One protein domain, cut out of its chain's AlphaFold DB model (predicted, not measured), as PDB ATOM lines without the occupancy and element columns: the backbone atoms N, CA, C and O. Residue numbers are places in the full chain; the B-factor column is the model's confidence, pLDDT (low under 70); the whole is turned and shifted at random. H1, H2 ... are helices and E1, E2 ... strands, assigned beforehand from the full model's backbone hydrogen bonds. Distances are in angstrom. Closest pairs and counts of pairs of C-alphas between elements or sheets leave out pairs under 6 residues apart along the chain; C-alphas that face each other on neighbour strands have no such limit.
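What this domain is: This is residues 32 to 109 of the 119 residues of a protein of Candidatus Argoarchaeum ethanivorans (UniProt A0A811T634). A small sheet of three strands, E1, E3 and E2 side by side, has helix H1 packed over one face and running along the strands, while the short helix H2 follows directly on the end of E2, on the opposite face. Residues 62 to 67, in the long link between H1 and E2, stick out from this body as a loop. The printed part has 78 residues with two named helices and three named strands, in the order E1, H1, E2, H2, E3; the sheet's order is E1, E3, E2, all parallel. The class is mixed, helices and strands, though under half of the residues, 34 of 78, are in named elements. The whole is only just compact, close to loose, with a radius of gyration of the C-alphas of 13.4 A, and spans 39 by 33 by 19 A.

How they stand to each other: E1, residues 34 to 40, is an edge strand and the parallel neighbour of E3, residues 103 to 108, at 26 degrees; N 38 and O 105 are 2.8 A apart, within hydrogen-bond range. H1, residues 47 to 56, is on the sheet at a height of 9.6 A, over E3 and E2, residues 76 to 81. On the local plane H1 and E3 stand at 14 degrees, and H1 runs along the strands. The closest C-alphas of H1 and E2 are those of Cys 55 and Lys 76, 7.2 A apart. E2 is the other edge strand, parallel to the inner strand E3 at 20 degrees, with N 80 and O 106 within hydrogen-bond range at 2.8 A. E1, H1, E2 form a split strand-helix-strand unit, two parallel strands joined through a helix with E3 between them in the sheet; its crossover is right-handed. H2, residues 82 to 86, is on the opposite face from H1, at a height of 6.8 A, and over none of the strands, but only just: 2 of its 5 C-alphas fall on E2. The closest C-alphas of H2 and E3 are those of Arg 82 and Lys 108, 6.1 A apart. E2, H2, E3 form a strand-helix-strand unit of two neighbour strands, also right-handed in its crossover. H1 and H2 are apart. In both helices every O i to N i+4 pair is within hydrogen-bond range.

Where its parts are: E1 begins at C-alpha 34, (10.996, -18.903, -29.888), and is 19.3 A long. H1 measures 14.3 A and ends at C-alpha 56, (8.502, -31.914, -14.901). E2 measures 17.0 A, H2 6.1 A and E3 16.5 A, ending at C-alpha 108, (5.494, -38.438, -31.980).

The domain as a whole: The C-alphas farthest apart, those of Lys 64 and Ala 87, are 40.1 A apart. The printed part has no cut. The links H1 to E2, 19 residues, and H2 to E3, 16 residues, are long. The mean pLDDT of the printed part is 92.1; residues 90 to 94 are under 70.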
ATOM      1  N   PRO A  32      13.787 -13.960 -26.663       94.88
ATOM      2  CA  PRO A  32      12.523 -14.143 -25.945       94.88
ATOM      3  C   PRO A  32      11.363 -14.710 -26.778       94.88
ATOM      4  O   PRO A  32      10.294 -14.915 -26.219       94.88
ATOM      5  N   ASN A  33      11.509 -14.873 -28.102       95.94
ATOM      6  CA  ASN A  33      10.390 -15.242 -28.985       95.94
ATOM      7  C   ASN A  33      10.697 -16.467 -29.857       95.94
ATOM      8  O   ASN A  33      10.861 -16.364 -31.077       95.94
ATOM      9  N   TYR A  34      10.797 -17.624 -29.218       96.56
ATOM     10  CA  TYR A  34      10.996 -18.903 -29.888       96.56
ATOM     11  C   TYR A  34       9.978 -19.962 -29.453       96.56
ATOM     12  O   TYR A  34       9.348 -19.848 -28.403       96.56
ATOM     13  N   ASP A  35       9.842 -21.005 -30.259       95.31
ATOM     14  CA  ASP A  35       9.164 -22.239 -29.882       95.31
ATOM     15  C   ASP A  35      10.117 -23.407 -30.077       95.31
ATOM     16  O   ASP A  35      10.833 -23.475 -31.082       95.31
ATOM     17  N   VAL A  36      10.110 -24.329 -29.119       97.50
ATOM     18  CA  VAL A  36      10.873 -25.572 -29.198       97.50
ATOM     19  C   VAL A  36       9.925 -26.698 -29.579       97.50
ATOM     20  O   VAL A  36       8.876 -26.885 -28.959       97.50
ATOM     21  N   ILE A  37      10.301 -27.441 -30.613       96.50
ATOM     22  CA  ILE A  37       9.558 -28.587 -31.121       96.50
ATOM     23  C   ILE A  37      10.516 -29.772 -31.138       96.50
ATOM     24  O   ILE A  37      11.496 -29.767 -31.882       96.50
ATOM     25  N   VAL A  38      10.225 -30.799 -30.346       97.62
ATOM     26  CA  VAL A  38      10.917 -32.085 -30.434       97.62
ATOM     27  C   VAL A  38      10.112 -33.011 -31.332       97.62
ATOM     28  O   VAL A  38       8.931 -33.255 -31.097       97.62
ATOM     29  N   VAL A  39      10.754 -33.544 -32.364       96.50
ATOM     30  CA  VAL A  39      10.182 -34.569 -33.236       96.50
ATOM     31  C   VAL A  39      10.802 -35.902 -32.848       96.50
ATOM     32  O   VAL A  39      11.965 -36.159 -33.157       96.50
ATOM     33  N   ASP A  40      10.033 -36.750 -32.170       95.56
ATOM     34  CA  ASP A  40      10.434 -38.125 -31.896       95.56
ATOM     35  C   ASP A  40      10.218 -38.980 -33.148       95.56
ATOM     36  O   ASP A  40       9.096 -39.126 -33.639       95.56
ATOM     37  N   ASN A  41      11.299 -39.530 -33.694       92.88
ATOM     38  CA  ASN A  41      11.308 -40.240 -34.970       92.88
ATOM     39  C   ASN A  41      11.061 -41.748 -34.802       92.88
ATOM     40  O   ASN A  41      11.796 -42.571 -35.350       92.88
ATOM     41  N   GLY A  42      10.034 -42.103 -34.030       89.06
ATOM     42  CA  GLY A  42       9.705 -43.491 -33.719       89.06
ATOM     43  C   GLY A  42      10.786 -44.145 -32.868       89.06
ATOM     44  O   GLY A  42      11.320 -45.185 -33.254       89.06
ATOM     45  N   SER A  43      11.147 -43.504 -31.754       90.81
ATOM     46  CA  SER A  43      12.044 -44.126 -30.782       90.81
ATOM     47  C   SER A  43      11.385 -45.366 -30.175       90.81
ATOM     48  O   SER A  43      10.176 -45.394 -29.936       90.81
ATOM     49  N   GLU A  44      12.189 -46.395 -29.929       91.00
ATOM     50  CA  GLU A  44      11.752 -47.653 -29.301       91.00
ATOM     51  C   GLU A  44      12.146 -47.723 -27.815       91.00
ATOM     52  O   GLU A  44      11.908 -48.730 -27.150       91.00
ATOM     53  N   ASP A  45      12.756 -46.657 -27.297       91.19
ATOM     54  CA  ASP A  45      13.174 -46.505 -25.908       91.19
ATOM     55  C   ASP A  45      12.218 -45.596 -25.105       91.19
ATOM     56  O   ASP A  45      11.104 -45.272 -25.522       91.19
ATOM     57  N   GLU A  46      12.658 -45.177 -23.917       94.12
ATOM     58  CA  GLU A  46      11.893 -44.315 -23.012       94.12
ATOM     59  C   GLU A  46      11.968 -42.823 -23.388       94.12
ATOM     60  O   GLU A  46      11.644 -41.972 -22.561       94.12
ATOM     61  N   SER A  47      12.385 -42.465 -24.612       95.81
ATOM     62  CA  SER A  47      12.740 -41.082 -24.955       95.81
ATOM     63  C   SER A  47      11.671 -40.049 -24.614       95.81
ATOM     64  O   SER A  47      11.954 -39.048 -23.958       95.81
ATOM     65  N   VAL A  48      10.430 -40.286 -25.045       95.00
ATOM     66  CA  VAL A  48       9.324 -39.349 -24.801       95.00
ATOM     67  C   VAL A  48       9.034 -39.222 -23.307       95.00
ATOM     68  O   VAL A  48       8.748 -38.121 -22.844       95.00
ATOM     69  N   GLU A  49       9.139 -40.316 -22.551       97.06
ATOM     70  CA  GLU A  49       8.927 -40.298 -21.102       97.06
ATOM     71  C   GLU A  49      10.033 -39.507 -20.401       97.06
ATOM     72  O   GLU A  49       9.744 -38.597 -19.633       97.06
ATOM     73  N   LYS A  50      11.301 -39.739 -20.760       98.25
ATOM     74  CA  LYS A  50      12.446 -39.000 -20.207       98.25
ATOM     75  C   LYS A  50      12.371 -37.503 -20.500       98.25
ATOM     76  O   LYS A  50      12.682 -36.686 -19.636       98.25
ATOM     77  N   ILE A  51      11.892 -37.119 -21.682       98.06
ATOM     78  CA  ILE A  51      11.636 -35.710 -22.013       98.06
ATOM     79  C   ILE A  51      10.527 -35.126 -21.123       98.06
ATOM     80  O   ILE A  51      10.636 -33.975 -20.694       98.06
ATOM     81  N   ARG A  52       9.478 -35.898 -20.809       97.81
ATOM     82  CA  ARG A  52       8.406 -35.469 -19.894       97.81
ATOM     83  C   ARG A  52       8.908 -35.306 -18.462       97.81
ATOM     84  O   ARG A  52       8.659 -34.253 -17.882       97.81
ATOM     85  N   GLU A  53       9.656 -36.276 -17.948       98.38
ATOM     86  CA  GLU A  53      10.289 -36.229 -16.622       98.38
ATOM     87  C   GLU A  53      11.204 -34.990 -16.493       98.38
ATOM     88  O   GLU A  53      11.092 -34.211 -15.545       98.38
ATOM     89  N   TYR A  54      12.042 -34.714 -17.500       98.38
ATOM     90  CA  TYR A  54      12.870 -33.500 -17.553       98.38
ATOM     91  C   TYR A  54      12.049 -32.201 -17.547       98.38
ATOM     92  O   TYR A  54      12.402 -31.225 -16.881       98.38
ATOM     93  N   CYS A  55      10.950 -32.149 -18.299       97.75
ATOM     94  CA  CYS A  55      10.067 -30.983 -18.302       97.75
ATOM     95  C   CYS A  55       9.346 -30.810 -16.960       97.75
ATOM     96  O   CYS A  55       9.107 -29.674 -16.556       97.75
ATOM     97  N   GLY A  56       9.043 -31.908 -16.262       97.88
ATOM     98  CA  GLY A  56       8.502 -31.914 -14.901       97.88
ATOM     99  C   GLY A  56       9.511 -31.513 -13.820       97.88
ATOM    100  O   GLY A  56       9.104 -31.218 -12.698       97.88
ATOM    101  N   GLY A  57      10.805 -31.447 -14.153       97.56
ATOM    102  CA  GLY A  57      11.885 -31.175 -13.199       97.56
ATOM    103  C   GLY A  57      12.314 -32.403 -12.389       97.56
ATOM    104  O   GLY A  57      12.918 -32.254 -11.332       97.56
ATOM    105  N   GLU A  58      11.991 -33.607 -12.862       97.94
ATOM    106  CA  GLU A  58      12.319 -34.882 -12.207       97.94
ATOM    107  C   GLU A  58      13.731 -35.378 -12.562       97.94
ATOM    108  O   GLU A  58      14.300 -36.201 -11.845       97.94
ATOM    109  N   ILE A  59      14.304 -34.860 -13.653       97.38
ATOM    110  CA  ILE A  59      15.665 -35.153 -14.113       97.38
ATOM    111  C   ILE A  59      16.490 -33.869 -14.085       97.38
ATOM    112  O   ILE A  59      16.158 -32.900 -14.770       97.38
ATOM    113  N   GLU A  60      17.602 -33.902 -13.355       97.19
ATOM    114  CA  GLU A  60      18.668 -32.909 -13.475       97.19
ATOM    115  C   GLU A  60      19.612 -33.305 -14.616       97.19
ATOM    116  O   GLU A  60      19.962 -34.477 -14.776       97.19
ATOM    117  N   VAL A  61      20.009 -32.330 -15.431       96.81
ATOM    118  CA  VAL A  61      20.872 -32.550 -16.597       96.81
ATOM    119  C   VAL A  61      22.305 -32.174 -16.247       96.81
ATOM    120  O   VAL A  61      22.590 -31.020 -15.942       96.81
ATOM    121  N   GLU A  62      23.220 -33.135 -16.335       96.12
ATOM    122  CA  GLU A  62      24.650 -32.873 -16.184       96.12
ATOM    123  C   GLU A  62      25.258 -32.444 -17.525       96.12
ATOM    124  O   GLU A  62      25.125 -33.139 -18.532       96.12
ATOM    125  N   SER A  63      25.976 -31.321 -17.540       96.00
ATOM    126  CA  SER A  63      26.754 -30.877 -18.696       96.00
ATOM    127  C   SER A  63      28.063 -30.234 -18.254       96.00
ATOM    128  O   SER A  63      28.193 -29.703 -17.156       96.00
ATOM    129  N   LYS A  64      29.057 -30.244 -19.144       96.50
ATOM    130  CA  LYS A  64      30.309 -29.489 -18.972       96.50
ATOM    131  C   LYS A  64      30.215 -28.039 -19.464       96.50
ATOM    132  O   LYS A  64      31.202 -27.311 -19.369       96.50
ATOM    133  N   PHE A  65      29.096 -27.656 -20.084       95.38
ATOM    134  CA  PHE A  65      28.937 -26.367 -20.763       95.38
ATOM    135  C   PHE A  65      28.078 -25.365 -19.990       95.38
ATOM    136  O   PHE A  65      28.233 -24.161 -20.191       95.38
ATOM    137  N   PHE A  66      27.192 -25.850 -19.126       96.00
ATOM    138  CA  PHE A  66      26.266 -25.053 -18.335       96.00
ATOM    139  C   PHE A  66      25.927 -25.784 -17.035       96.00
ATOM    140  O   PHE A  66      26.110 -26.996 -16.929       96.00
ATOM    141  N   GLU A  67      25.416 -25.030 -16.068       97.75
ATOM    142  CA  GLU A  67      24.818 -25.576 -14.851       97.75
ATOM    143  C   GLU A  67      23.319 -25.790 -15.084       97.75
ATOM    144  O   GLU A  67      22.680 -25.000 -15.787       97.75
ATOM    145  N   TYR A  68      22.759 -26.846 -14.501       97.31
ATOM    146  CA  TYR A  68      21.325 -27.125 -14.563       97.31
ATOM    147  C   TYR A  68      20.505 -26.014 -13.886       97.31
ATOM    148  O   TYR A  68      20.872 -25.534 -12.809       97.31
ATOM    149  N   SER A  69      19.369 -25.644 -14.484       95.75
ATOM    150  CA  SER A  69      18.406 -24.711 -13.899       95.75
ATOM    151  C   SER A  69      17.018 -25.336 -13.764       95.75
ATOM    152  O   SER A  69      16.433 -25.836 -14.721       95.75
ATOM    153  N   SER A  70      16.440 -25.237 -12.566       96.12
ATOM    154  CA  SER A  70      15.050 -25.624 -12.302       96.12
ATOM    155  C   SER A  70      14.059 -24.459 -12.418       96.12
ATOM    156  O   SER A  70      12.866 -24.646 -12.189       96.12
ATOM    157  N   GLU A  71      14.518 -23.255 -12.783       95.50
ATOM    158  CA  GLU A  71      13.708 -22.026 -12.747       95.50
ATOM    159  C   GLU A  71      12.522 -22.033 -13.719       95.50
ATOM    160  O   GLU A  71      11.494 -21.427 -13.431       95.50
ATOM    161  N   ASN A  72      12.647 -22.716 -14.858       95.62
ATOM    162  CA  ASN A  72      11.595 -22.803 -15.875       95.62
ATOM    163  C   ASN A  72      10.728 -24.065 -15.750       95.62
ATOM    164  O   ASN A  72       9.948 -24.373 -16.654       95.62
ATOM    165  N   LYS A  73      10.887 -24.829 -14.665       96.38
ATOM    166  CA  LYS A  73      10.125 -26.054 -14.421       96.38
ATOM    167  C   LYS A  73       8.866 -25.734 -13.598       96.38
ATOM    168  O   LYS A  73       8.954 -24.992 -12.619       96.38
ATOM    169  N   PRO A  74       7.700 -26.317 -13.931       97.00
ATOM    170  CA  PRO A  74       7.480 -27.269 -15.017       97.00
ATOM    171  C   PRO A  74       7.347 -26.589 -16.388       97.00
ATOM    172  O   PRO A  74       6.630 -25.602 -16.538       97.00
ATOM    173  N   ILE A  75       7.956 -27.187 -17.412       97.06
ATOM    174  CA  ILE A  75       7.742 -26.806 -18.811       97.06
ATOM    175  C   ILE A  75       6.446 -27.459 -19.280       97.06
ATOM    176  O   ILE A  75       6.286 -28.681 -19.203       97.06
ATOM    177  N   LYS A  76       5.508 -26.663 -19.792       96.31
ATOM    178  CA  LYS A  76       4.238 -27.180 -20.296       96.31
ATOM    179  C   LYS A  76       4.438 -27.860 -21.646       96.31
ATOM    180  O   LYS A  76       4.952 -27.265 -22.589       96.31
ATOM    181  N   ILE A  77       3.982 -29.104 -21.741       94.75
ATOM    182  CA  ILE A  77       4.108 -29.917 -22.952       94.75
ATOM    183  C   ILE A  77       2.776 -29.965 -23.685       94.75
ATOM    184  O   ILE A  77       1.743 -30.240 -23.071       94.75
ATOM    185  N   ILE A  78       2.827 -29.811 -25.003       93.00
ATOM    186  CA  ILE A  78       1.766 -30.261 -25.904       93.00
ATOM    187  C   ILE A  78       2.307 -31.388 -26.772       93.00
ATOM    188  O   ILE A  78       3.397 -31.285 -27.329       93.00
ATOM    189  N   GLY A  79       1.566 -32.491 -26.827       92.56
ATOM    190  CA  GLY A  79       1.913 -33.656 -27.629       92.56
ATOM    191  C   GLY A  79       1.009 -33.759 -28.847       92.56
ATOM    192  O   GLY A  79      -0.196 -33.591 -28.713       92.56
ATOM    193  N   TYR A  80       1.588 -34.102 -29.990       92.75
ATOM    194  CA  TYR A  80       0.875 -34.424 -31.217       92.75
ATOM    195  C   TYR A  80       1.357 -35.768 -31.748       92.75
ATOM    196  O   TYR A  80       2.546 -36.091 -31.698       92.75
ATOM    197  N   THR A  81       0.450 -36.540 -32.318       92.38
ATOM    198  CA  THR A  81       0.789 -37.542 -33.325       92.38
ATOM    199  C   THR A  81       1.192 -36.848 -34.626       92.38
ATOM    200  O   THR A  81       0.899 -35.672 -34.858       92.38
ATOM    201  N   ARG A  82       1.847 -37.589 -35.522       89.31
ATOM    202  CA  ARG A  82       2.130 -37.103 -36.877       89.31
ATOM    203  C   ARG A  82       0.865 -36.623 -37.595       89.31
ATOM    204  O   ARG A  82       0.893 -35.578 -38.235       89.31
ATOM    205  N   GLU A  83      -0.215 -37.395 -37.502       90.12
ATOM    206  CA  GLU A  83      -1.471 -37.104 -38.199       90.12
ATOM    207  C   GLU A  83      -2.097 -35.795 -37.699       90.12
ATOM    208  O   GLU A  83      -2.501 -34.963 -38.509       90.12
ATOM    209  N   GLU A  84      -2.103 -35.566 -36.382       90.75
ATOM    210  CA  GLU A  84      -2.590 -34.313 -35.786       90.75
ATOM    211  C   GLU A  84      -1.730 -33.111 -36.199       90.75
ATOM    212  O   GLU A  84      -2.264 -32.060 -36.558       90.75
ATOM    213  N   ALA A  85      -0.401 -33.267 -36.219       89.44
ATOM    214  CA  ALA A  85       0.508 -32.212 -36.662       89.44
ATOM    215  C   ALA A  85       0.320 -31.871 -38.156       89.44
ATOM    216  O   ALA A  85       0.279 -30.696 -38.525       89.44
ATOM    217  N   GLU A  86       0.155 -32.876 -39.025       89.44
ATOM    218  CA  GLU A  86      -0.101 -32.683 -40.463       89.44
ATOM    219  C   GLU A  86      -1.491 -32.090 -40.747       89.44
ATOM    220  O   GLU A  86      -1.657 -31.359 -41.725       89.44
ATOM    221  N   ALA A  87      -2.476 -32.351 -39.883       90.88
ATOM    222  CA  ALA A  87      -3.812 -31.759 -39.954       90.88
ATOM    223  C   ALA A  87      -3.859 -30.276 -39.531       90.88
ATOM    224  O   ALA A  87      -4.907 -29.639 -39.656       90.88
ATOM    225  N   GLY A  88      -2.729 -29.712 -39.087       82.69
ATOM    226  CA  GLY A  88      -2.600 -28.305 -38.709       82.69
ATOM    227  C   GLY A  88      -2.653 -28.039 -37.205       82.69
ATOM    228  O   GLY A  88      -2.807 -26.879 -36.829       82.69
ATOM    229  N   GLY A  89      -2.525 -29.069 -36.363       80.88
ATOM    230  CA  GLY A  89      -2.549 -28.917 -34.908       80.88
ATOM    231  C   GLY A  89      -3.935 -28.524 -34.388       80.88
ATOM    232  O   GLY A  89      -4.952 -29.015 -34.881       80.88
ATOM    233  N   GLY A  90      -3.989 -27.649 -33.381       67.50
ATOM    234  CA  GLY A  90      -5.242 -27.099 -32.846       67.50
ATOM    235  C   GLY A  90      -5.401 -27.162 -31.325       67.50
ATOM    236  O   GLY A  90      -6.369 -26.609 -30.803       67.50
ATOM    237  N   GLU A  91      -4.473 -27.801 -30.608       66.81
ATOM    238  CA  GLU A  91      -4.456 -27.844 -29.136       66.81
ATOM    239  C   GLU A  91      -3.516 -26.806 -28.489       66.81
ATOM    240  O   GLU A  91      -3.391 -26.766 -27.269       66.81
ATOM    241  N   GLU A  92      -2.913 -25.895 -29.264       65.69
ATOM    242  CA  GLU A  92      -2.027 -24.823 -28.767       65.69
ATOM    243  C   GLU A  92      -2.745 -23.823 -27.839       65.69
ATOM    244  O   GLU A  92      -2.104 -23.027 -27.140       65.69
ATOM    245  N   GLY A  93      -4.084 -23.891 -27.806       58.06
ATOM    246  CA  GLY A  93      -4.966 -23.127 -26.931       58.06
ATOM    247  C   GLY A  93      -4.591 -23.290 -25.458       58.06
ATOM    248  O   GLY A  93      -5.063 -24.187 -24.765       58.06
ATOM    249  N   GLY A  94      -3.745 -22.385 -24.968       65.50
ATOM    250  CA  GLY A  94      -3.275 -22.346 -23.584       65.50
ATOM    251  C   GLY A  94      -1.759 -22.450 -23.393       65.50
ATOM    252  O   GLY A  94      -1.336 -22.498 -22.236       65.50
ATOM    253  N   ILE A  95      -0.947 -22.502 -24.460       75.69
ATOM    254  CA  ILE A  95       0.515 -22.281 -24.383       75.69
ATOM    255  C   ILE A  95       1.005 -21.087 -25.203       75.69
ATOM    256  O   ILE A  95       2.132 -20.646 -24.996       75.69
ATOM    257  N   ASP A  96       0.199 -20.554 -26.126       76.19
ATOM    258  CA  ASP A  96       0.620 -19.422 -26.964       76.19
ATOM    259  C   ASP A  96       1.012 -18.189 -26.137       76.19
ATOM    260  O   ASP A  96       1.981 -17.509 -26.476       76.19
ATOM    261  N   ASP A  97       0.325 -17.972 -25.012       84.56
ATOM    262  CA  ASP A  97       0.597 -16.877 -24.075       84.56
ATOM    263  C   ASP A  97       1.735 -17.180 -23.083       84.56
ATOM    264  O   ASP A  97       2.139 -16.292 -22.327       84.56
ATOM    265  N   LEU A  98       2.251 -18.416 -23.050       91.12
ATOM    266  CA  LEU A  98       3.361 -18.763 -22.166       91.12
ATOM    267  C   LEU A  98       4.696 -18.238 -22.707       91.12
ATOM    268  O   LEU A  98       4.907 -18.221 -23.930       91.12
ATOM    269  N   PRO A  99       5.628 -17.877 -21.807       94.19
ATOM    270  CA  PRO A  99       7.011 -17.612 -22.171       94.19
ATOM    271  C   PRO A  99       7.615 -18.755 -22.990       94.19
ATOM    272  O   PRO A  99       7.344 -19.933 -22.750       94.19
ATOM    273  N   SER A 100       8.479 -18.411 -23.946       95.38
ATOM    274  CA  SER A 100       9.172 -19.383 -24.799       95.38
ATOM    275  C   SER A 100       9.922 -20.459 -24.021       95.38
ATOM    276  O   SER A 100      10.003 -21.594 -24.480       95.38
ATOM    277  N   ASN A 101      10.448 -20.122 -22.842       96.62
ATOM    278  CA  ASN A 101      11.202 -21.051 -22.012       96.62
ATOM    279  C   ASN A 101      10.343 -21.959 -21.115       96.62
ATOM    280  O   ASN A 101      10.897 -22.815 -20.432       96.62
ATOM    281  N   GLU A 102       9.018 -21.798 -21.130       95.94
ATOM    282  CA  GLU A 102       8.065 -22.550 -20.302       95.94
ATOM    283  C   GLU A 102       7.156 -23.472 -21.134       95.94
ATOM    284  O   GLU A 102       6.200 -24.047 -20.608       95.94
ATOM    285  N   LYS A 103       7.429 -23.637 -22.435       95.81
ATOM    286  CA  LYS A 103       6.618 -24.470 -23.333       95.81
ATOM    287  C   LYS A 103       7.449 -25.336 -24.278       95.81
ATOM    288  O   LYS A 103       8.451 -24.888 -24.826       95.81
ATOM    289  N   LEU A 104       6.969 -26.556 -24.514       96.44
ATOM    290  CA  LEU A 104       7.537 -27.535 -25.440       96.44
ATOM    291  C   LEU A 104       6.427 -28.191 -26.267       96.44
ATOM    292  O   LEU A 104       5.422 -28.641 -25.717       96.44
ATOM    293  N   MET A 105       6.636 -28.324 -27.574       95.56
ATOM    294  CA  MET A 105       5.824 -29.208 -28.413       95.56
ATOM    295  C   MET A 105       6.578 -30.510 -28.675       95.56
ATOM    296  O   MET A 105       7.772 -30.490 -28.965       95.56
ATOM    297  N   ILE A 106       5.880 -31.641 -28.606       95.69
ATOM    298  CA  ILE A 106       6.417 -32.956 -28.957       95.69
ATOM    299  C   ILE A 106       5.558 -33.545 -30.069       95.69
ATOM    300  O   ILE A 106       4.364 -33.748 -29.881       95.69
ATOM    301  N   ILE A 107       6.168 -33.863 -31.207       94.94
ATOM    302  CA  ILE A 107       5.530 -34.615 -32.289       94.94
ATOM    303  C   ILE A 107       6.056 -36.045 -32.231       94.94
ATOM    304  O   ILE A 107       7.253 -36.272 -32.396       94.94
ATOM    305  N   LYS A 108       5.168 -37.012 -32.005       93.56
ATOM    306  CA  LYS A 108       5.494 -38.438 -31.980       93.56
ATOM    307  C   LYS A 108       5.184 -39.074 -33.331       93.56
ATOM    308  O   LYS A 108       4.025 -39.153 -33.741       93.56
ATOM    309  N   ASN A 109       6.220 -39.567 -34.002       90.00
ATOM    310  CA  ASN A 109       6.074 -40.358 -35.217       90.00
ATOM    311  C   ASN A 109       5.913 -41.850 -34.895       90.00
ATOM    312  O   ASN A 109       6.556 -42.384 -33.997       90.00
TER     313      ASN A 109